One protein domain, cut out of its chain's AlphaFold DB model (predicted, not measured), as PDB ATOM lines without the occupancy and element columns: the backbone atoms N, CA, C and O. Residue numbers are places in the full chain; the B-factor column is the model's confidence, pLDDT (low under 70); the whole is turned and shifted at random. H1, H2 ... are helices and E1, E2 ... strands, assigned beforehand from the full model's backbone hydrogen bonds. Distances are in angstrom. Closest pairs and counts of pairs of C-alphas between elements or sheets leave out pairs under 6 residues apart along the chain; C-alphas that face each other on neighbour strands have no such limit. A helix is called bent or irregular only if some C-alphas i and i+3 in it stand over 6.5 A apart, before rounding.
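AT A GLANCE: This is residues 57 to 191 of the 299 residues of an uncharacterized protein of Dehalococcoidia bacterium (UniProt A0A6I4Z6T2). Two strongly twisted sheets, the meander E1 E2 E3 E4 and the smaller E5 E6 E7, stand face to face as a sandwich, with the helix H1 off one end and only grazing the larger sheet. The long loop between E2 and E3 sticks out with residues 88 to 93. The printed part has 135 residues, with seven named strands and one named helix in the order E1 E2 E3 E4 E5 E6 H1 E7; both sheets are antiparallel. The class is mixed, helices and strands, though under half of the residues, 62, are in named elements. The whole is compact, with a radius of gyration of the C-alphas of 15.3 A and spans of 46 by 34 by 26 A.

HOW THE PARTS SIT: E1, residues 60 to 66, E2, residues 73 to 80, E3, residues 103 to 109, and E4, residues 117 to 122, form a meander, each strand the antiparallel neighbour of the one before. N 62 and O 76 are 2.8 A apart across E1 and E2, N 105 and O 77 2.8 A across E2 and E3, and N 106 and O 120 2.9 A across E3 and E4, within hydrogen-bond range. Facing this sheet, its strands at 28 degrees to the meander's, is that of E5, residues 126 to 131, E6, residues 135 to 141, and E7, residues 177 to 183. Within hydrogen-bond range here are N 127 and O 139 of the hairpin E5 and E6, 2.8 A, and N 138 and O 180 of E6 and E7, 2.8 A. Between the sheets, the closest C-alphas of E1 and E5 are those of Val 66 and Val 131, 5.6 A apart. E1 and E7 are apart. H1, residues 154 to 167, only grazes the meander sheet with residues 164 to 167; its closest C-alphas to E4 are those of Leu 167 and Val 122, 6.1 A apart. In H1, 8 of 10 O i to N i+4 pairs are within hydrogen-bond range.

IN THESE COORDINATES: E1 begins at C-alpha 60 (-31.514, 15.969, 42.236) and is 17.7 A long. E2 is 21.7 A, E3 19.5 A, E6 19.9 A and E7 19.2 A long; E4 and E5 are shorter. E7 ends at C-alpha 183 (-26.213, 2.419, 60.543). H1 is 20.7 A long and only just irregular, with C-alphas 163 and 166 6.9 A apart.

THE WHOLE: The two C-alphas farthest apart are those of Ser 69 and Asp 154, 47.8 A. The printed part has no cut; the links E2 to E3 and E6 to H1 are long. The mean pLDDT of the printed part is 70.2, with 51 residues under 70, among them residues 57 to 71, 83 to 97 and 184 to 191.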
ATOM      1  N   PHE A  57     -32.765  24.599  41.579       48.72
ATOM      2  CA  PHE A  57     -31.824  23.890  40.728       48.72
ATOM      3  C   PHE A  57     -30.468  23.799  41.451       48.72
ATOM      4  O   PHE A  57     -30.066  24.813  42.033       48.72
ATOM      5  N   PRO A  58     -29.722  22.681  41.367       48.16
ATOM      6  CA  PRO A  58     -30.059  21.373  40.800       48.16
ATOM      7  C   PRO A  58     -30.263  20.317  41.904       48.16
ATOM      8  O   PRO A  58     -29.600  19.279  41.904       48.16
ATOM      9  N   ALA A  59     -31.200  20.565  42.824       51.62
ATOM     10  CA  ALA A  59     -31.669  19.531  43.733       51.62
ATOM     11  C   ALA A  59     -32.036  18.273  42.928       51.62
ATOM     12  O   ALA A  59     -32.991  18.319  42.149       51.62
ATOM     13  N   THR A  60     -31.270  17.187  43.032       62.22
ATOM     14  CA  THR A  60     -31.514  15.969  42.236       62.22
ATOM     15  C   THR A  60     -31.331  14.748  43.118       62.22
ATOM     16  O   THR A  60     -30.273  14.584  43.724       62.22
ATOM     17  N   VAL A  61     -32.343  13.879  43.189       63.28
ATOM     18  CA  VAL A  61     -32.148  12.531  43.737       63.28
ATOM     19  C   VAL A  61     -31.216  11.791  42.786       63.28
ATOM     20  O   VAL A  61     -31.554  11.567  41.627       63.28
ATOM     21  N   ILE A  62     -30.024  11.477  43.276       68.56
ATOM     22  CA  ILE A  62     -28.973  10.797  42.526       68.56
ATOM     23  C   ILE A  62     -29.212   9.290  42.535       68.56
ATOM     24  O   ILE A  62     -29.041   8.636  41.512       68.56
ATOM     25  N   ASP A  63     -29.633   8.750  43.677       68.25
ATOM     26  CA  ASP A  63     -29.940   7.334  43.822       68.25
ATOM     27  C   ASP A  63     -31.027   7.095  44.874       68.25
ATOM     28  O   ASP A  63     -31.251   7.926  45.758       68.25
ATOM     29  N   PHE A  64     -31.709   5.955  44.779       69.00
ATOM     30  CA  PHE A  64     -32.825   5.593  45.644       69.00
ATOM     31  C   PHE A  64     -32.886   4.085  45.905       69.00
ATOM     32  O   PHE A  64     -32.792   3.257  44.997       69.00
ATOM     33  N   GLY A  65     -33.140   3.716  47.158       63.62
ATOM     34  CA  GLY A  65     -33.327   2.334  47.568       63.62
ATOM     35  C   GLY A  65     -34.495   2.152  48.530       63.62
ATOM     36  O   GLY A  65     -34.886   3.070  49.245       63.62
ATOM     37  N   VAL A  66     -35.037   0.936  48.556       64.31
ATOM     38  CA  VAL A  66     -36.127   0.527  49.448       64.31
ATOM     39  C   VAL A  66     -35.764  -0.820  50.056       64.31
ATOM     40  O   VAL A  66     -35.189  -1.667  49.362       64.31
ATOM     41  N   SER A  67     -36.085  -1.002  51.333       64.94
ATOM     42  CA  SER A  67     -35.926  -2.276  52.022       64.94
ATOM     43  C   SER A  67     -36.916  -3.326  51.521       64.94
ATOM     44  O   SER A  67     -37.922  -3.017  50.882       64.94
ATOM     45  N   GLU A  68     -36.656  -4.596  51.831       60.31
ATOM     46  CA  GLU A  68     -37.553  -5.696  51.454       60.31
ATOM     47  C   GLU A  68     -38.963  -5.525  52.048       60.31
ATOM     48  O   GLU A  68     -39.955  -5.859  51.401       60.31
ATOM     49  N   SER A  69     -39.079  -4.956  53.255       62.44
ATOM     50  CA  SER A  69     -40.379  -4.720  53.893       62.44
ATOM     51  C   SER A  69     -41.158  -3.549  53.282       62.44
ATOM     52  O   SER A  69     -42.363  -3.421  53.518       62.44
ATOM     53  N   GLY A  70     -40.482  -2.673  52.530       62.56
ATOM     54  CA  GLY A  70     -41.030  -1.406  52.056       62.56
ATOM     55  C   GLY A  70     -41.127  -0.313  53.125       62.56
ATOM     56  O   GLY A  70     -41.546   0.791  52.799       62.56
ATOM     57  N   GLN A  71     -40.762  -0.585  54.385       66.44
ATOM     58  CA  GLN A  71     -40.856   0.407  55.463       66.44
ATOM     59  C   GLN A  71     -39.734   1.436  55.405       66.44
ATOM     60  O   GLN A  71     -39.980   2.614  55.677       66.44
ATOM     61  N   THR A  72     -38.529   0.993  55.040       74.06
ATOM     62  CA  THR A  72     -37.352   1.855  55.002       74.06
ATOM     63  C   THR A  72     -37.009   2.209  53.567       74.06
ATOM     64  O   THR A  72     -36.916   1.348  52.690       74.06
ATOM     65  N   MET A  73     -36.820   3.500  53.327       76.50
ATOM     66  CA  MET A  73     -36.416   4.060  52.045       76.50
ATOM     67  C   MET A  73     -35.201   4.942  52.255       76.50
ATOM     68  O   MET A  73     -35.102   5.623  53.270       76.50
ATOM     69  N   ALA A  74     -34.298   4.971  51.288       76.69
ATOM     70  CA  ALA A  74     -33.124   5.824  51.318       76.69
ATOM     71  C   ALA A  74     -32.961   6.525  49.975       76.69
ATOM     72  O   ALA A  74     -33.202   5.924  48.929       76.69
ATOM     73  N   ALA A  75     -32.541   7.782  50.007       76.12
ATOM     74  CA  ALA A  75     -32.256   8.578  48.827       76.12
ATOM     75  C   ALA A  75     -30.946   9.339  49.022       76.12
ATOM     76  O   ALA A  75     -30.726   9.924  50.085       76.12
ATOM     77  N   THR A  76     -30.096   9.374  48.000       74.69
ATOM     78  CA  THR A  76     -29.007  10.352  47.937       74.69
ATOM     79  C   THR A  76     -29.486  11.566  47.154       74.69
ATOM     80  O   THR A  76     -30.005  11.437  46.049       74.69
ATOM     81  N   ILE A  77     -29.354  12.757  47.731       76.56
ATOM     82  CA  ILE A  77     -29.885  14.007  47.185       76.56
ATOM     83  C   ILE A  77     -28.739  14.985  47.024       76.56
ATOM     84  O   ILE A  77     -28.065  15.321  47.994       76.56
ATOM     85  N   CYS A  78     -28.503  15.418  45.793       74.12
ATOM     86  CA  CYS A  78     -27.579  16.501  45.512       74.12
ATOM     87  C   CYS A  78     -28.277  17.812  45.860       74.12
ATOM     88  O   CYS A  78     -29.228  18.150  45.172       74.12
ATOM     89  N   GLU A  79     -27.881  18.504  46.927       76.12
ATOM     90  CA  GLU A  79     -28.519  19.759  47.358       76.12
ATOM     91  C   GLU A  79     -27.934  20.982  46.643       76.12
ATOM     92  O   GLU A  79     -28.657  21.928  46.318       76.12
ATOM     93  N   THR A  80     -26.636  20.944  46.354       73.81
ATOM     94  CA  THR A  80     -25.902  21.987  45.633       73.81
ATOM     95  C   THR A  80     -24.932  21.364  44.645       73.81
ATOM     96  O   THR A  80     -24.515  20.217  44.811       73.81
ATOM     97  N   GLY A  81     -24.551  22.138  43.628       73.00
ATOM     98  CA  GLY A  81     -23.591  21.696  42.625       73.00
ATOM     99  C   GLY A  81     -24.085  20.518  41.779       73.00
ATOM    100  O   GLY A  81     -25.272  20.248  41.681       73.00
ATOM    101  N   PHE A  82     -23.176  19.809  41.128       71.38
ATOM    102  CA  PHE A  82     -23.460  18.574  40.399       71.38
ATOM    103  C   PHE A  82     -22.817  17.419  41.160       71.38
ATOM    104  O   PHE A  82     -21.639  17.516  41.457       71.38
ATOM    105  N   CYS A  83     -23.539  16.349  41.504       68.94
ATOM    106  CA  CYS A  83     -23.015  15.320  42.425       68.94
ATOM    107  C   CYS A  83     -22.734  13.947  41.793       68.94
ATOM    108  O   CYS A  83     -22.385  13.012  42.517       68.94
ATOM    109  N   PHE A  84     -22.904  13.800  40.477       64.81
ATOM    110  CA  PHE A  84     -22.781  12.519  39.774       64.81
ATOM    111  C   PHE A  84     -21.631  12.529  38.760       64.81
ATOM    112  O   PHE A  84     -21.313  13.579  38.214       64.81
ATOM    113  N   ASP A  85     -21.030  11.366  38.498       52.03
ATOM    114  CA  ASP A  85     -20.067  11.165  37.408       52.03
ATOM    115  C   ASP A  85     -20.672  10.201  36.378       52.03
ATOM    116  O   ASP A  85     -21.105   9.090  36.697       52.03
ATOM    117  N   CYS A  86     -20.745  10.640  35.126       49.28
ATOM    118  CA  CYS A  86     -21.385   9.915  34.034       49.28
ATOM    119  C   CYS A  86     -20.467   8.826  33.447       49.28
ATOM    120  O   CYS A  86     -20.126   8.867  32.261       49.28
ATOM    121  N   TRP A  87     -20.082   7.823  34.240       37.94
ATOM    122  CA  TRP A  87     -19.281   6.699  33.730       37.94
ATOM    123  C   TRP A  87     -20.102   5.622  33.011       37.94
ATOM    124  O   TRP A  87     -19.596   4.912  32.140       37.94
ATOM    125  N   VAL A  88     -21.408   5.554  33.270       32.28
ATOM    126  CA  VAL A  88     -22.324   4.695  32.512       32.28
ATOM    127  C   VAL A  88     -22.828   5.450  31.279       32.28
ATOM    128  O   VAL A  88     -23.936   5.976  31.251       32.28
ATOM    129  N   GLY A  89     -21.991   5.509  30.242       30.94
ATOM    130  CA  GLY A  89     -22.401   5.989  28.918       30.94
ATOM    131  C   GLY A  89     -21.898   7.380  28.530       30.94
ATOM    132  O   GLY A  89     -22.678   8.232  28.131       30.94
ATOM    133  N   ASN A  90     -20.574   7.545  28.497       32.25
ATOM    134  CA  ASN A  90     -19.893   8.364  27.490       32.25
ATOM    135  C   ASN A  90     -20.252   9.869  27.464       32.25
ATOM    136  O   ASN A  90     -20.613  10.410  26.417       32.25
ATOM    137  N   CYS A  91     -20.078  10.577  28.581       44.88
ATOM    138  CA  CYS A  91     -20.111  12.046  28.608       44.88
ATOM    139  C   CYS A  91     -18.699  12.658  28.501       44.88
ATOM    140  O   CYS A  91     -18.317  13.517  29.293       44.88
ATOM    141  N   LEU A  92     -17.919  12.220  27.506       36.78
ATOM    142  CA  LEU A  92     -16.528  12.649  27.288       36.78
ATOM    143  C   LEU A  92     -16.361  14.109  26.813       36.78
ATOM    144  O   LEU A  92     -15.230  14.568  26.713       36.78
ATOM    145  N   ASP A  93     -17.444  14.847  26.545       37.72
ATOM    146  CA  ASP A  93     -17.363  16.192  25.942       37.72
ATOM    147  C   ASP A  93     -17.872  17.348  26.836       37.72
ATOM    148  O   ASP A  93     -17.790  18.503  26.419       37.72
ATOM    149  N   TYR A  94     -18.368  17.093  28.059       35.28
ATOM    150  CA  TYR A  94     -18.996  18.133  28.906       35.28
ATOM    151  C   TYR A  94     -18.598  18.116  30.395       35.28
ATOM    152  O   TYR A  94     -19.454  18.337  31.242       35.28
ATOM    153  N   GLY A  95     -17.321  17.904  30.740       46.06
ATOM    154  CA  GLY A  95     -16.842  18.160  32.115       46.06
ATOM    155  C   GLY A  95     -17.673  17.459  33.199       46.06
ATOM    156  O   GLY A  95     -18.096  18.086  34.165       46.06
ATOM    157  N   SER A  96     -17.963  16.178  32.979       53.47
ATOM    158  CA  SER A  96     -18.990  15.387  33.671       53.47
ATOM    159  C   SER A  96     -18.561  14.895  35.053       53.47
ATOM    160  O   SER A  96     -18.877  13.771  35.428       53.47
ATOM    161  N   HIS A  97     -17.824  15.723  35.784       63.50
ATOM    162  CA  HIS A  97     -17.392  15.440  37.141       63.50
ATOM    163  C   HIS A  97     -18.219  16.255  38.137       63.50
ATOM    164  O   HIS A  97     -18.702  17.341  37.790       63.50
ATOM    165  N   PRO A  98     -18.401  15.773  39.377       70.69
ATOM    166  CA  PRO A  98     -19.119  16.530  40.384       70.69
ATOM    167  C   PRO A  98     -18.510  17.902  40.635       70.69
ATOM    168  O   PRO A  98     -17.307  18.015  40.769       70.69
ATOM    169  N   THR A  99     -19.295  18.968  40.721       75.50
ATOM    170  CA  THR A  99     -18.709  20.304  40.910       75.50
ATOM    171  C   THR A  99     -18.039  20.445  42.281       75.50
ATOM    172  O   THR A  99     -18.347  19.738  43.239       75.50
ATOM    173  N   VAL A 100     -17.123  21.408  42.410       77.69
ATOM    174  CA  VAL A 100     -16.409  21.672  43.674       77.69
ATOM    175  C   VAL A 100     -17.319  22.033  44.843       77.69
ATOM    176  O   VAL A 100     -16.958  21.795  45.993       77.69
ATOM    177  N   ASP A 101     -18.497  22.578  44.555       79.19
ATOM    178  CA  ASP A 101     -19.546  22.940  45.507       79.19
ATOM    179  C   ASP A 101     -20.623  21.848  45.657       79.19
ATOM    180  O   ASP A 101     -21.685  22.103  46.222       79.19
ATOM    181  N   ALA A 102     -20.367  20.635  45.153       79.62
ATOM    182  CA  ALA A 102     -21.303  19.523  45.226       79.62
ATOM    183  C   ALA A 102     -21.530  19.055  46.668       79.62
ATOM    184  O   ALA A 102     -20.582  18.649  47.357       79.62
ATOM    185  N   GLU A 103     -22.790  19.047  47.098       85.38
ATOM    186  CA  GLU A 103     -23.221  18.516  48.394       85.38
ATOM    187  C   GLU A 103     -24.232  17.393  48.182       85.38
ATOM    188  O   GLU A 103     -25.399  17.630  47.876       85.38
ATOM    189  N   LEU A 104     -23.773  16.150  48.341       83.56
ATOM    190  CA  LEU A 104     -24.616  14.963  48.282       83.56
ATOM    191  C   LEU A 104     -24.997  14.548  49.704       83.56
ATOM    192  O   LEU A 104     -24.126  14.383  50.558       83.56
ATOM    193  N   ARG A 105     -26.289  14.359  49.968       87.62
ATOM    194  CA  ARG A 105     -26.800  13.991  51.295       87.62
ATOM    195  C   ARG A 105     -27.600  12.714  51.254       87.62
ATOM    196  O   ARG A 105     -28.366  12.498  50.322       87.62
ATOM    197  N   LEU A 106     -27.440  11.883  52.274       88.12
ATOM    198  CA  LEU A 106     -28.264  10.701  52.466       88.12
ATOM    199  C   LEU A 106     -29.486  11.080  53.306       88.12
ATOM    200  O   LEU A 106     -29.344  11.472  54.462       88.12
ATOM    201  N   ARG A 107     -30.685  10.922  52.749       85.69
ATOM    202  CA  ARG A 107     -31.941  11.011  53.500       85.69
ATOM    203  C   ARG A 107     -32.583   9.633  53.598       85.69
ATOM    204  O   ARG A 107     -32.560   8.872  52.632       85.69
ATOM    205  N   VAL A 108     -33.159   9.310  54.753       85.44
ATOM    206  CA  VAL A 108     -33.779   8.009  55.032       85.44
ATOM    207  C   VAL A 108     -35.168   8.202  55.623       85.44
ATOM    208  O   VAL A 108     -35.357   8.975  56.555       85.44
ATOM    209  N   SER A 109     -36.146   7.476  55.096       80.88
ATOM    210  CA  SER A 109     -37.476   7.337  55.679       80.88
ATOM    211  C   SER A 109     -37.619   5.958  56.308       80.88
ATOM    212  O   SER A 109     -37.105   4.980  55.772       80.88
ATOM    213  N   ARG A 110     -38.325   5.879  57.439       82.81
ATOM    214  CA  ARG A 110     -38.620   4.633  58.182       82.81
ATOM    215  C   ARG A 110     -40.112   4.344  58.304       82.81
ATOM    216  O   ARG A 110     -40.538   3.474  59.059       82.81
ATOM    217  N   ASP A 111     -40.913   5.134  57.611       73.75
ATOM    218  CA  ASP A 111     -42.365   5.139  57.679       73.75
ATOM    219  C   ASP A 111     -42.975   5.170  56.270       73.75
ATOM    220  O   ASP A 111     -44.002   5.812  56.033       73.75
ATOM    221  N   ASP A 112     -42.347   4.435  55.341       67.31
ATOM    222  CA  ASP A 112     -42.782   4.288  53.946       67.31
ATOM    223  C   ASP A 112     -42.937   5.666  53.266       67.31
ATOM    224  O   ASP A 112     -43.966   5.970  52.664       67.31
ATOM    225  N   GLY A 113     -41.949   6.550  53.433       69.44
ATOM    226  CA  GLY A 113     -41.905   7.879  52.815       69.44
ATOM    227  C   GLY A 113     -42.830   8.923  53.448       69.44
ATOM    228  O   GLY A 113     -43.186   9.894  52.792       69.44
ATOM    229  N   LEU A 114     -43.285   8.757  54.693       69.50
ATOM    230  CA  LEU A 114     -44.083   9.807  55.347       69.50
ATOM    231  C   LEU A 114     -43.205  10.915  55.929       69.50
ATOM    232  O   LEU A 114     -43.556  12.093  55.846       69.50
ATOM    233  N   THR A 115     -42.071  10.544  56.511       78.00
ATOM    234  CA  THR A 115     -41.069  11.454  57.053       78.00
ATOM    235  C   THR A 115     -39.675  11.033  56.607       78.00
ATOM    236  O   THR A 115     -39.401   9.852  56.399       78.00
ATOM    237  N   TRP A 116     -38.797  12.022  56.433       81.38
ATOM    238  CA  TRP A 116     -37.424  11.831  55.979       81.38
ATOM    239  C   TRP A 116     -36.455  12.433  56.989       81.38
ATOM    240  O   TRP A 116     -36.511  13.623  57.295       81.38
ATOM    241  N   GLU A 117     -35.566  11.594  57.499       88.00
ATOM    242  CA  GLU A 117     -34.445  11.973  58.342       88.00
ATOM    243  C   GLU A 117     -33.225  12.240  57.463       88.00
ATOM    244  O   GLU A 117     -32.899  11.460  56.571       88.00
ATOM    245  N   ASP A 118     -32.521  13.332  57.729       88.75
ATOM    246  CA  ASP A 118     -31.229  13.608  57.113       88.75
ATOM    247  C   ASP A 118     -30.127  12.897  57.905       88.75
ATOM    248  O   ASP A 118     -29.886  13.196  59.078       88.75
ATOM    249  N   TRP A 119     -29.490  11.920  57.265       89.12
ATOM    250  CA  TRP A 119     -28.405  11.124  57.836       89.12
ATOM    251  C   TRP A 119     -27.023  11.724  57.544       89.12
ATOM    252  O   TRP A 119     -26.015  11.196  58.014       89.12
ATOM    253  N   GLY A 120     -26.965  12.859  56.843       89.75
ATOM    254  CA  GLY A 120     -25.766  13.671  56.682       89.75
ATOM    255  C   GLY A 120     -25.178  13.673  55.274       89.75
ATOM    256  O   GLY A 120     -25.723  13.113  54.321       89.75
ATOM    257  N   LEU A 121     -24.045  14.370  55.157       90.19
ATOM    258  CA  LEU A 121     -23.271  14.466  53.923       90.19
ATOM    259  C   LEU A 121     -22.587  13.134  53.610       90.19
ATOM    260  O   LEU A 121     -22.069  12.457  54.498       90.19
ATOM    261  N   VAL A 122     -22.541  12.807  52.326       88.62
ATOM    262  CA  VAL A 122     -21.770  11.700  51.761       88.62
ATOM    263  C   VAL A 122     -20.912  12.233  50.616       88.62
ATOM    264  O   VAL A 122     -21.177  13.302  50.064       88.62
ATOM    265  N   LEU A 123     -19.855  11.506  50.260       86.06
ATOM    266  CA  LEU A 123     -18.996  11.897  49.143       86.06
ATOM    267  C   LEU A 123     -19.807  11.942  47.835       86.06
ATOM    268  O   LEU A 123     -20.546  10.993  47.560       86.06
ATOM    269  N   PRO A 124     -19.676  12.974  46.988       79.50
ATOM    270  CA  PRO A 124     -20.262  12.915  45.652       79.50
ATOM    271  C   PRO A 124     -19.632  11.771  44.843       79.50
ATOM    272  O   PRO A 124     -18.465  11.433  45.053       79.50
ATOM    273  N   GLY A 125     -20.423  11.138  43.973       72.81
ATOM    274  CA  GLY A 125     -20.099   9.820  43.404       72.81
ATOM    275  C   GLY A 125     -20.514   8.625  44.277       72.81
ATOM    276  O   GLY A 125     -20.146   7.488  43.978       72.81
ATOM    277  N   THR A 126     -21.274   8.859  45.354       77.00
ATOM    278  CA  THR A 126     -21.862   7.793  46.182       77.00
ATOM    279  C   THR A 126     -23.224   7.345  45.653       77.00
ATOM    280  O   THR A 126     -24.111   8.166  45.420       77.00
ATOM    281  N   THR A 127     -23.409   6.031  45.546       74.25
ATOM    282  CA  THR A 127     -24.666   5.343  45.229       74.25
ATOM    283  C   THR A 127     -25.107   4.447  46.389       74.25
ATOM    284  O   THR A 127     -24.326   4.111  47.282       74.25
ATOM    285  N   ILE A 128     -26.381   4.072  46.407       73.62
ATOM    286  CA  ILE A 128     -26.989   3.154  47.365       73.62
ATOM    287  C   ILE A 128     -26.898   1.746  46.782       73.62
ATOM    288  O   ILE A 128     -27.552   1.413  45.796       73.62
ATOM    289  N   SER A 129     -26.103   0.884  47.413       71.12
ATOM    290  CA  SER A 129     -25.986  -0.514  47.003       71.12
ATOM    291  C   SER A 129     -26.997  -1.427  47.706       71.12
ATOM    292  O   SER A 129     -27.392  -2.453  47.154       71.12
ATOM    293  N   GLU A 130     -27.466  -1.067  48.901       71.56
ATOM    294  CA  GLU A 130     -28.440  -1.870  49.646       71.56
ATOM    295  C   GLU A 130     -29.223  -1.016  50.649       71.56
ATOM    296  O   GLU A 130     -28.701  -0.042  51.186       71.56
ATOM    297  N   VAL A 131     -30.473  -1.394  50.926       72.19
ATOM    298  CA  VAL A 131     -31.292  -0.808  51.999       72.19
ATOM    299  C   VAL A 131     -31.940  -1.956  52.757       72.19
ATOM    300  O   VAL A 131     -32.597  -2.802  52.148       72.19
ATOM    301  N   THR A 132     -31.746  -1.991  54.068       79.25
ATOM    302  CA  THR A 132     -32.456  -2.880  54.991       79.25
ATOM    303  C   THR A 132     -33.454  -2.054  55.799       79.25
ATOM    304  O   THR A 132     -33.565  -0.842  55.622       79.25
ATOM    305  N   ASP A 133     -34.216  -2.693  56.684       77.69
ATOM    306  CA  ASP A 133     -35.128  -1.953  57.559       77.69
ATOM    307  C   ASP A 133     -34.379  -1.024  58.529       77.69
ATOM    308  O   ASP A 133     -34.927  -0.012  58.968       77.69
ATOM    309  N   GLU A 134     -33.118  -1.327  58.833       82.75
ATOM    310  CA  GLU A 134     -32.335  -0.614  59.845       82.75
ATOM    311  C   GLU A 134     -31.218   0.245  59.236       82.75
ATOM    312  O   GLU A 134     -30.914   1.312  59.788       82.75
ATOM    313  N   ASP A 135     -30.681  -0.169  58.081       83.88
ATOM    314  CA  ASP A 135     -29.389   0.277  57.563       83.88
ATOM    315  C   ASP A 135     -29.410   0.596  56.067       83.88
ATOM    316  O   ASP A 135     -30.212   0.073  55.289       83.88
ATOM    317  N   VAL A 136     -28.441   1.407  55.647       79.12
ATOM    318  CA  VAL A 136     -28.195   1.717  54.237       79.12
ATOM    319  C   VAL A 136     -26.754   1.380  53.900       79.12
ATOM    320  O   VAL A 136     -25.826   1.862  54.551       79.12
ATOM    321  N   ARG A 137     -26.542   0.573  52.864       80.31
ATOM    322  CA  ARG A 137     -25.214   0.326  52.311       80.31
ATOM    323  C   ARG A 137     -24.958   1.282  51.162       80.31
ATOM    324  O   ARG A 137     -25.720   1.337  50.197       80.31
ATOM    325  N   LEU A 138     -23.863   2.013  51.275       80.94
ATOM    326  CA  LEU A 138     -23.386   2.951  50.280       80.94
ATOM    327  C   LEU A 138     -22.190   2.364  49.547       80.94
ATOM    328  O   LEU A 138     -21.345   1.711  50.160       80.94
ATOM    329  N   ARG A 139     -22.104   2.656  48.255       76.62
ATOM    330  CA  ARG A 139     -20.928   2.438  47.424       76.62
ATOM    331  C   ARG A 139     -20.431   3.787  46.938       76.62
ATOM    332  O   ARG A 139     -21.193   4.520  46.324       76.62
ATOM    333  N   THR A 140     -19.163   4.103  47.149       77.81
ATOM    334  CA  THR A 140     -18.571   5.326  46.583       77.81
ATOM    335  C   THR A 140     -17.385   4.969  45.729       77.81
ATOM    336  O   THR A 140     -16.584   4.101  46.081       77.81
ATOM    337  N   TRP A 141     -17.285   5.685  44.623       73.12
ATOM    338  CA  TRP A 141     -16.145   5.657  43.737       73.12
ATOM    339  C   TRP A 141     -15.250   6.877  43.971       73.12
ATOM    340  O   TRP A 141     -15.746   8.000  44.094       73.12
ATOM    341  N   ASN A 142     -13.934   6.666  44.030       73.12
ATOM    342  CA  ASN A 142     -12.978   7.758  44.172       73.12
ATOM    343  C   ASN A 142     -12.733   8.494  42.849       73.12
ATOM    344  O   ASN A 142     -11.810   8.178  42.100       73.12
ATOM    345  N   ILE A 143     -13.568   9.492  42.584       70.75
ATOM    346  CA  ILE A 143     -13.494  10.376  41.407       70.75
ATOM    347  C   ILE A 143     -12.620  11.621  41.627       70.75
ATOM    348  O   ILE A 143     -12.366  12.386  40.700       70.75
ATOM    349  N   TRP A 144     -12.185  11.853  42.866       71.62
ATOM    350  CA  TRP A 144     -11.524  13.089  43.294       71.62
ATOM    351  C   TRP A 144      -9.998  12.978  43.315       71.62
ATOM    352  O   TRP A 144      -9.323  13.887  43.787       71.62
ATOM    353  N   ASP A 145      -9.440  11.867  42.835       65.31
ATOM    354  CA  ASP A 145      -8.005  11.587  42.945       65.31
ATOM    355  C   ASP A 145      -7.187  12.116  41.748       65.31
ATOM    356  O   ASP A 145      -5.990  12.383  41.844       65.31
ATOM    357  N   SER A 146      -7.825  12.367  40.601       62.78
ATOM    358  CA  SER A 146      -7.124  12.766  39.378       62.78
ATOM    359  C   SER A 146      -7.193  14.268  39.115       62.78
ATOM    360  O   SER A 146      -7.818  14.710  38.160       62.78
ATOM    361  N   ARG A 147      -6.466  15.087  39.892       62.44
ATOM    362  CA  ARG A 147      -6.413  16.559  39.705       62.44
ATOM    363  C   ARG A 147      -6.241  17.020  38.246       62.44
ATOM    364  O   ARG A 147      -6.726  18.082  37.879       62.44
ATOM    365  N   GLY A 148      -5.538  16.239  37.421       57.59
ATOM    366  CA  GLY A 148      -5.317  16.534  36.001       57.59
ATOM    367  C   GLY A 148      -6.588  16.635  35.150       57.59
ATOM    368  O   GLY A 148      -6.531  17.254  34.088       57.59
ATOM    369  N   ASP A 149      -7.707  16.090  35.627       62.66
ATOM    370  CA  ASP A 149      -9.011  16.118  34.956       62.66
ATOM    371  C   ASP A 149      -9.890  17.299  35.420       62.66
ATOM    372  O   ASP A 149     -10.963  17.543  34.869       62.66
ATOM    373  N   TRP A 150      -9.410  18.079  36.394       68.69
ATOM    374  CA  TRP A 150     -10.141  19.171  37.029       68.69
ATOM    375  C   TRP A 150      -9.520  20.530  36.690       68.69
ATOM    376  O   TRP A 150      -8.362  20.798  37.012       68.69
ATOM    377  N   ASP A 151     -10.298  21.423  36.072       74.06
ATOM    378  CA  ASP A 151      -9.877  22.805  35.784       74.06
ATOM    379  C   ASP A 151      -9.995  23.684  37.045       74.06
ATOM    380  O   ASP A 151     -10.844  24.569  37.130       74.06
ATOM    381  N   LEU A 152      -9.184  23.372  38.064       76.19
ATOM    382  CA  LEU A 152      -9.206  23.996  39.391       76.19
ATOM    383  C   LEU A 152      -7.844  24.575  39.780       76.19
ATOM    384  O   LEU A 152      -6.780  23.991  39.526       76.19
ATOM    385  N   THR A 153      -7.869  25.721  40.457       86.44
ATOM    386  CA  THR A 153      -6.670  26.299  41.079       86.44
ATOM    387  C   THR A 153      -6.154  25.424  42.229       86.44
ATOM    388  O   THR A 153      -6.854  24.546  42.728       86.44
ATOM    389  N   ASP A 154      -4.902  25.646  42.658       85.12
ATOM    390  CA  ASP A 154      -4.336  24.963  43.838       85.12
ATOM    391  C   ASP A 154      -5.216  25.168  45.080       85.12
ATOM    392  O   ASP A 154      -5.489  24.220  45.806       85.12
ATOM    393  N   GLU A 155      -5.687  26.399  45.284       86.69
ATOM    394  CA  GLU A 155      -6.509  26.784  46.431       86.69
ATOM    395  C   GLU A 155      -7.888  26.108  46.395       86.69
ATOM    396  O   GLU A 155      -8.292  25.509  47.387       86.69
ATOM    397  N   GLU A 156      -8.570  26.116  45.244       84.62
ATOM    398  CA  GLU A 156      -9.877  25.455  45.077       84.62
ATOM    399  C   GLU A 156      -9.779  23.935  45.246       84.62
ATOM    400  O   GLU A 156     -10.660  23.310  45.836       84.62
ATOM    401  N   TRP A 157      -8.691  23.331  44.761       85.19
ATOM    402  CA  TRP A 157      -8.436  21.904  44.935       85.19
ATOM    403  C   TRP A 157      -8.214  21.537  46.406       85.19
ATOM    404  O   TRP A 157      -8.801  20.580  46.908       85.19
ATOM    405  N   GLU A 158      -7.382  22.302  47.113       87.62
ATOM    406  CA  GLU A 158      -7.110  22.081  48.536       87.62
ATOM    407  C   GLU A 158      -8.359  22.292  49.401       87.62
ATOM    408  O   GLU A 158      -8.619  21.492  50.302       87.62
ATOM    409  N   GLU A 159      -9.157  23.325  49.117       86.94
ATOM    410  CA  GLU A 159     -10.423  23.584  49.809       86.94
ATOM    411  C   GLU A 159     -11.416  22.432  49.611       86.94
ATOM    412  O   GLU A 159     -12.013  21.940  50.574       86.94
ATOM    413  N   MET A 160     -11.549  21.952  48.374       86.00
ATOM    414  CA  MET A 160     -12.398  20.814  48.040       86.00
ATOM    415  C   MET A 160     -11.956  19.543  48.780       86.00
ATOM    416  O   MET A 160     -12.784  18.891  49.419       86.00
ATOM    417  N   LEU A 161     -10.662  19.206  48.762       85.94
ATOM    418  CA  LEU A 161     -10.145  18.040  49.487       85.94
ATOM    419  C   LEU A 161     -10.374  18.161  50.998       85.94
ATOM    420  O   LEU A 161     -10.808  17.198  51.626       85.94
ATOM    421  N   ALA A 162     -10.138  19.339  51.582       87.75
ATOM    422  CA  ALA A 162     -10.360  19.575  53.008       87.75
ATOM    423  C   ALA A 162     -11.838  19.431  53.410       87.75
ATOM    424  O   ALA A 162     -12.137  18.976  54.512       87.75
ATOM    425  N   ARG A 163     -12.770  19.788  52.519       86.44
ATOM    426  CA  ARG A 163     -14.213  19.612  52.731       86.44
ATOM    427  C   ARG A 163     -14.640  18.143  52.684       86.44
ATOM    428  O   ARG A 163     -15.535  17.751  53.429       86.44
ATOM    429  N   LEU A 164     -14.025  17.345  51.812       86.94
ATOM    430  CA  LEU A 164     -14.376  15.937  51.597       86.94
ATOM    431  C   LEU A 164     -13.619  14.968  52.521       86.94
ATOM    432  O   LEU A 164     -14.080  13.849  52.740       86.94
ATOM    433  N   GLU A 165     -12.490  15.382  53.101       87.75
ATOM    434  CA  GLU A 165     -11.682  14.562  54.016       87.75
ATOM    435  C   GLU A 165     -12.485  13.991  55.203       87.75
ATOM    436  O   GLU A 165     -12.419  12.774  55.404       87.75
ATOM    437  N   PRO A 166     -13.347  14.761  55.903       87.62
ATOM    438  CA  PRO A 166     -14.183  14.229  56.983       87.62
ATOM    439  C   PRO A 166     -15.212  13.181  56.540       87.62
ATOM    440  O   PRO A 166     -15.730  12.441  57.375       87.62
ATOM    441  N   LEU A 167     -15.525  13.113  55.242       85.88
ATOM    442  CA  LEU A 167     -16.427  12.114  54.661       85.88
ATOM    443  C   LEU A 167     -15.683  10.818  54.287       85.88
ATOM    444  O   LEU A 167     -16.289   9.899  53.742       85.88
ATOM    445  N   GLY A 168     -14.385  10.749  54.603       83.62
ATOM    446  CA  GLY A 168     -13.498   9.606  54.414       83.62
ATOM    447  C   GLY A 168     -12.908   9.498  53.009       83.62
ATOM    448  O   GLY A 168     -12.510   8.414  52.597       83.62
ATOM    449  N   LEU A 169     -12.771  10.619  52.287       82.88
ATOM    450  CA  LEU A 169     -12.066  10.642  50.997       82.88
ATOM    451  C   LEU A 169     -10.650  10.043  51.096       82.88
ATOM    452  O   LEU A 169     -10.215   9.335  50.198       82.88
ATOM    453  N   GLY A 170      -9.946  10.283  52.208       76.94
ATOM    454  CA  GLY A 170      -8.591   9.763  52.430       76.94
ATOM    455  C   GLY A 170      -8.502   8.251  52.677       76.94
ATOM    456  O   GLY A 170      -7.398   7.719  52.754       76.94
ATOM    457  N   GLU A 171      -9.635   7.561  52.827       77.12
ATOM    458  CA  GLU A 171      -9.701   6.102  52.993       77.12
ATOM    459  C   GLU A 171      -9.885   5.369  51.653       77.12
ATOM    460  O   GLU A 171      -9.810   4.140  51.604       77.12
ATOM    461  N   LEU A 172     -10.119   6.111  50.568       72.44
ATOM    462  CA  LEU A 172     -10.307   5.572  49.233       72.44
ATOM    463  C   LEU A 172      -8.976   5.476  48.478       72.44
ATOM    464  O   LEU A 172      -8.252   6.459  48.338       72.44
ATOM    465  N   GLU A 173      -8.675   4.295  47.938       70.44
ATOM    466  CA  GLU A 173      -7.570   4.128  46.988       70.44
ATOM    467  C   GLU A 173      -7.924   4.739  45.616       70.44
ATOM    468  O   GLU A 173      -9.100   4.884  45.266       70.44
ATOM    469  N   GLU A 174      -6.904   5.092  44.831       65.00
ATOM    470  CA  GLU A 174      -7.052   5.667  43.486       65.00
ATOM    471  C   GLU A 174      -7.881   4.765  42.569       65.00
ATOM    472  O   GLU A 174      -7.569   3.584  42.388       65.00
ATOM    473  N   GLY A 175      -8.963   5.310  42.003       59.22
ATOM    474  CA  GLY A 175      -9.897   4.558  41.157       59.22
ATOM    475  C   GLY A 175     -10.611   3.404  41.875       59.22
ATOM    476  O   GLY A 175     -11.297   2.610  41.227       59.22
ATOM    477  N   GLY A 176     -10.450   3.302  43.194       63.75
ATOM    478  CA  GLY A 176     -11.050   2.284  44.032       63.75
ATOM    479  C   GLY A 176     -12.514   2.571  44.342       63.75
ATOM    480  O   GLY A 176     -13.002   3.702  44.265       63.75
ATOM    481  N   PHE A 177     -13.206   1.509  44.737       69.31
ATOM    482  CA  PHE A 177     -14.524   1.587  45.345       69.31
ATOM    483  C   PHE A 177     -14.412   1.158  46.798       69.31
ATOM    484  O   PHE A 177     -13.678   0.222  47.124       69.31
ATOM    485  N   TRP A 178     -15.215   1.776  47.649       75.56
ATOM    486  CA  TRP A 178     -15.526   1.217  48.959       75.56
ATOM    487  C   TRP A 178     -17.024   0.937  49.073       75.56
ATOM    488  O   TRP A 178     -17.848   1.513  48.360       75.56
ATOM    489  N   ASP A 179     -17.372   0.027  49.973       75.50
ATOM    490  CA  ASP A 179     -18.749  -0.233  50.365       75.50
ATOM    491  C   ASP A 179     -18.841  -0.032  51.883       75.50
ATOM    492  O   ASP A 179     -18.161  -0.731  52.638       75.50
ATOM    493  N   ARG A 180     -19.682   0.901  52.340       79.19
ATOM    494  CA  ARG A 180     -19.860   1.218  53.764       79.19
ATOM    495  C   ARG A 180     -21.318   1.085  54.171       79.19
ATOM    496  O   ARG A 180     -22.208   1.607  53.510       79.19
ATOM    497  N   TRP A 181     -21.554   0.427  55.299       80.38
ATOM    498  CA  TRP A 181     -22.847   0.478  55.971       80.38
ATOM    499  C   TRP A 181     -22.952   1.757  56.796       80.38
ATOM    500  O   TRP A 181     -22.118   2.012  57.665       80.38
ATOM    501  N   VAL A 182     -23.985   2.543  56.527       80.94
ATOM    502  CA  VAL A 182     -24.430   3.633  57.388       80.94
ATOM    503  C   VAL A 182     -25.556   3.071  58.245       80.94
ATOM    504  O   VAL A 182     -26.624   2.729  57.742       80.94
ATOM    505  N   VAL A 183     -25.275   2.924  59.537       71.81
ATOM    506  CA  VAL A 183     -26.213   2.419  60.543       71.81
ATOM    507  C   VAL A 183     -26.664   3.594  61.384       71.81
ATOM    508  O   VAL A 183     -25.849   4.418  61.795       71.81
ATOM    509  N   SER A 184     -27.949   3.642  61.715       57.00
ATOM    510  CA  SER A 184     -28.544   4.717  62.523       57.00
ATOM    511  C   SER A 184     -28.062   4.829  63.984       57.00
ATOM    512  O   SER A 184     -28.732   5.469  64.798       57.00
ATOM    513  N   GLY A 185     -26.933   4.216  64.364       48.25
ATOM    514  CA  GLY A 185     -26.445   4.315  65.740       48.25
ATOM    515  C   GLY A 185     -25.185   3.542  66.138       48.25
ATOM    516  O   GLY A 185     -24.532   3.990  67.072       48.25
ATOM    517  N   GLU A 186     -24.790   2.449  65.478       39.69
ATOM    518  CA  GLU A 186     -23.519   1.749  65.753       39.69
ATOM    519  C   GLU A 186     -22.981   1.094  64.476       39.69
ATOM    520  O   GLU A 186     -23.688   0.354  63.802       39.69
ATOM    521  N   GLU A 187     -21.720   1.374  64.143       34.19
ATOM    522  CA  GLU A 187     -21.029   0.811  62.981       34.19
ATOM    523  C   GLU A 187     -21.052  -0.734  63.055       34.19
ATOM    524  O   GLU A 187     -20.619  -1.301  64.067       34.19
ATOM    525  N   PRO A 188     -21.549  -1.457  62.033       35.59
ATOM    526  CA  PRO A 188     -21.494  -2.903  62.049       35.59
ATOM    527  C   PRO A 188     -20.030  -3.300  61.891       35.59
ATOM    528  O   PRO A 188     -19.252  -2.623  61.214       35.59
ATOM    529  N   ALA A 189     -19.637  -4.394  62.544       30.98
ATOM    530  CA  ALA A 189     -18.260  -4.860  62.520       30.98
ATOM    531  C   ALA A 189     -17.751  -4.924  61.075       30.98
ATOM    532  O   ALA A 189     -18.276  -5.693  60.269       30.98
ATOM    533  N   SER A 190     -16.735  -4.105  60.785       34.38
ATOM    534  CA  SER A 190     -15.972  -4.105  59.539       34.38
ATOM    535  C   SER A 190     -15.794  -5.538  59.037       34.38
ATOM    536  O   SER A 190     -15.060  -6.341  59.625       34.38
ATOM    537  N   SER A 191     -16.469  -5.884  57.943       31.28
ATOM    538  CA  SER A 191     -16.003  -6.983  57.118       31.28
ATOM    539  C   SER A 191     -14.784  -6.446  56.377       31.28
ATOM    540  O   SER A 191     -14.924  -5.624  55.473       31.28
TER     541      SER A 191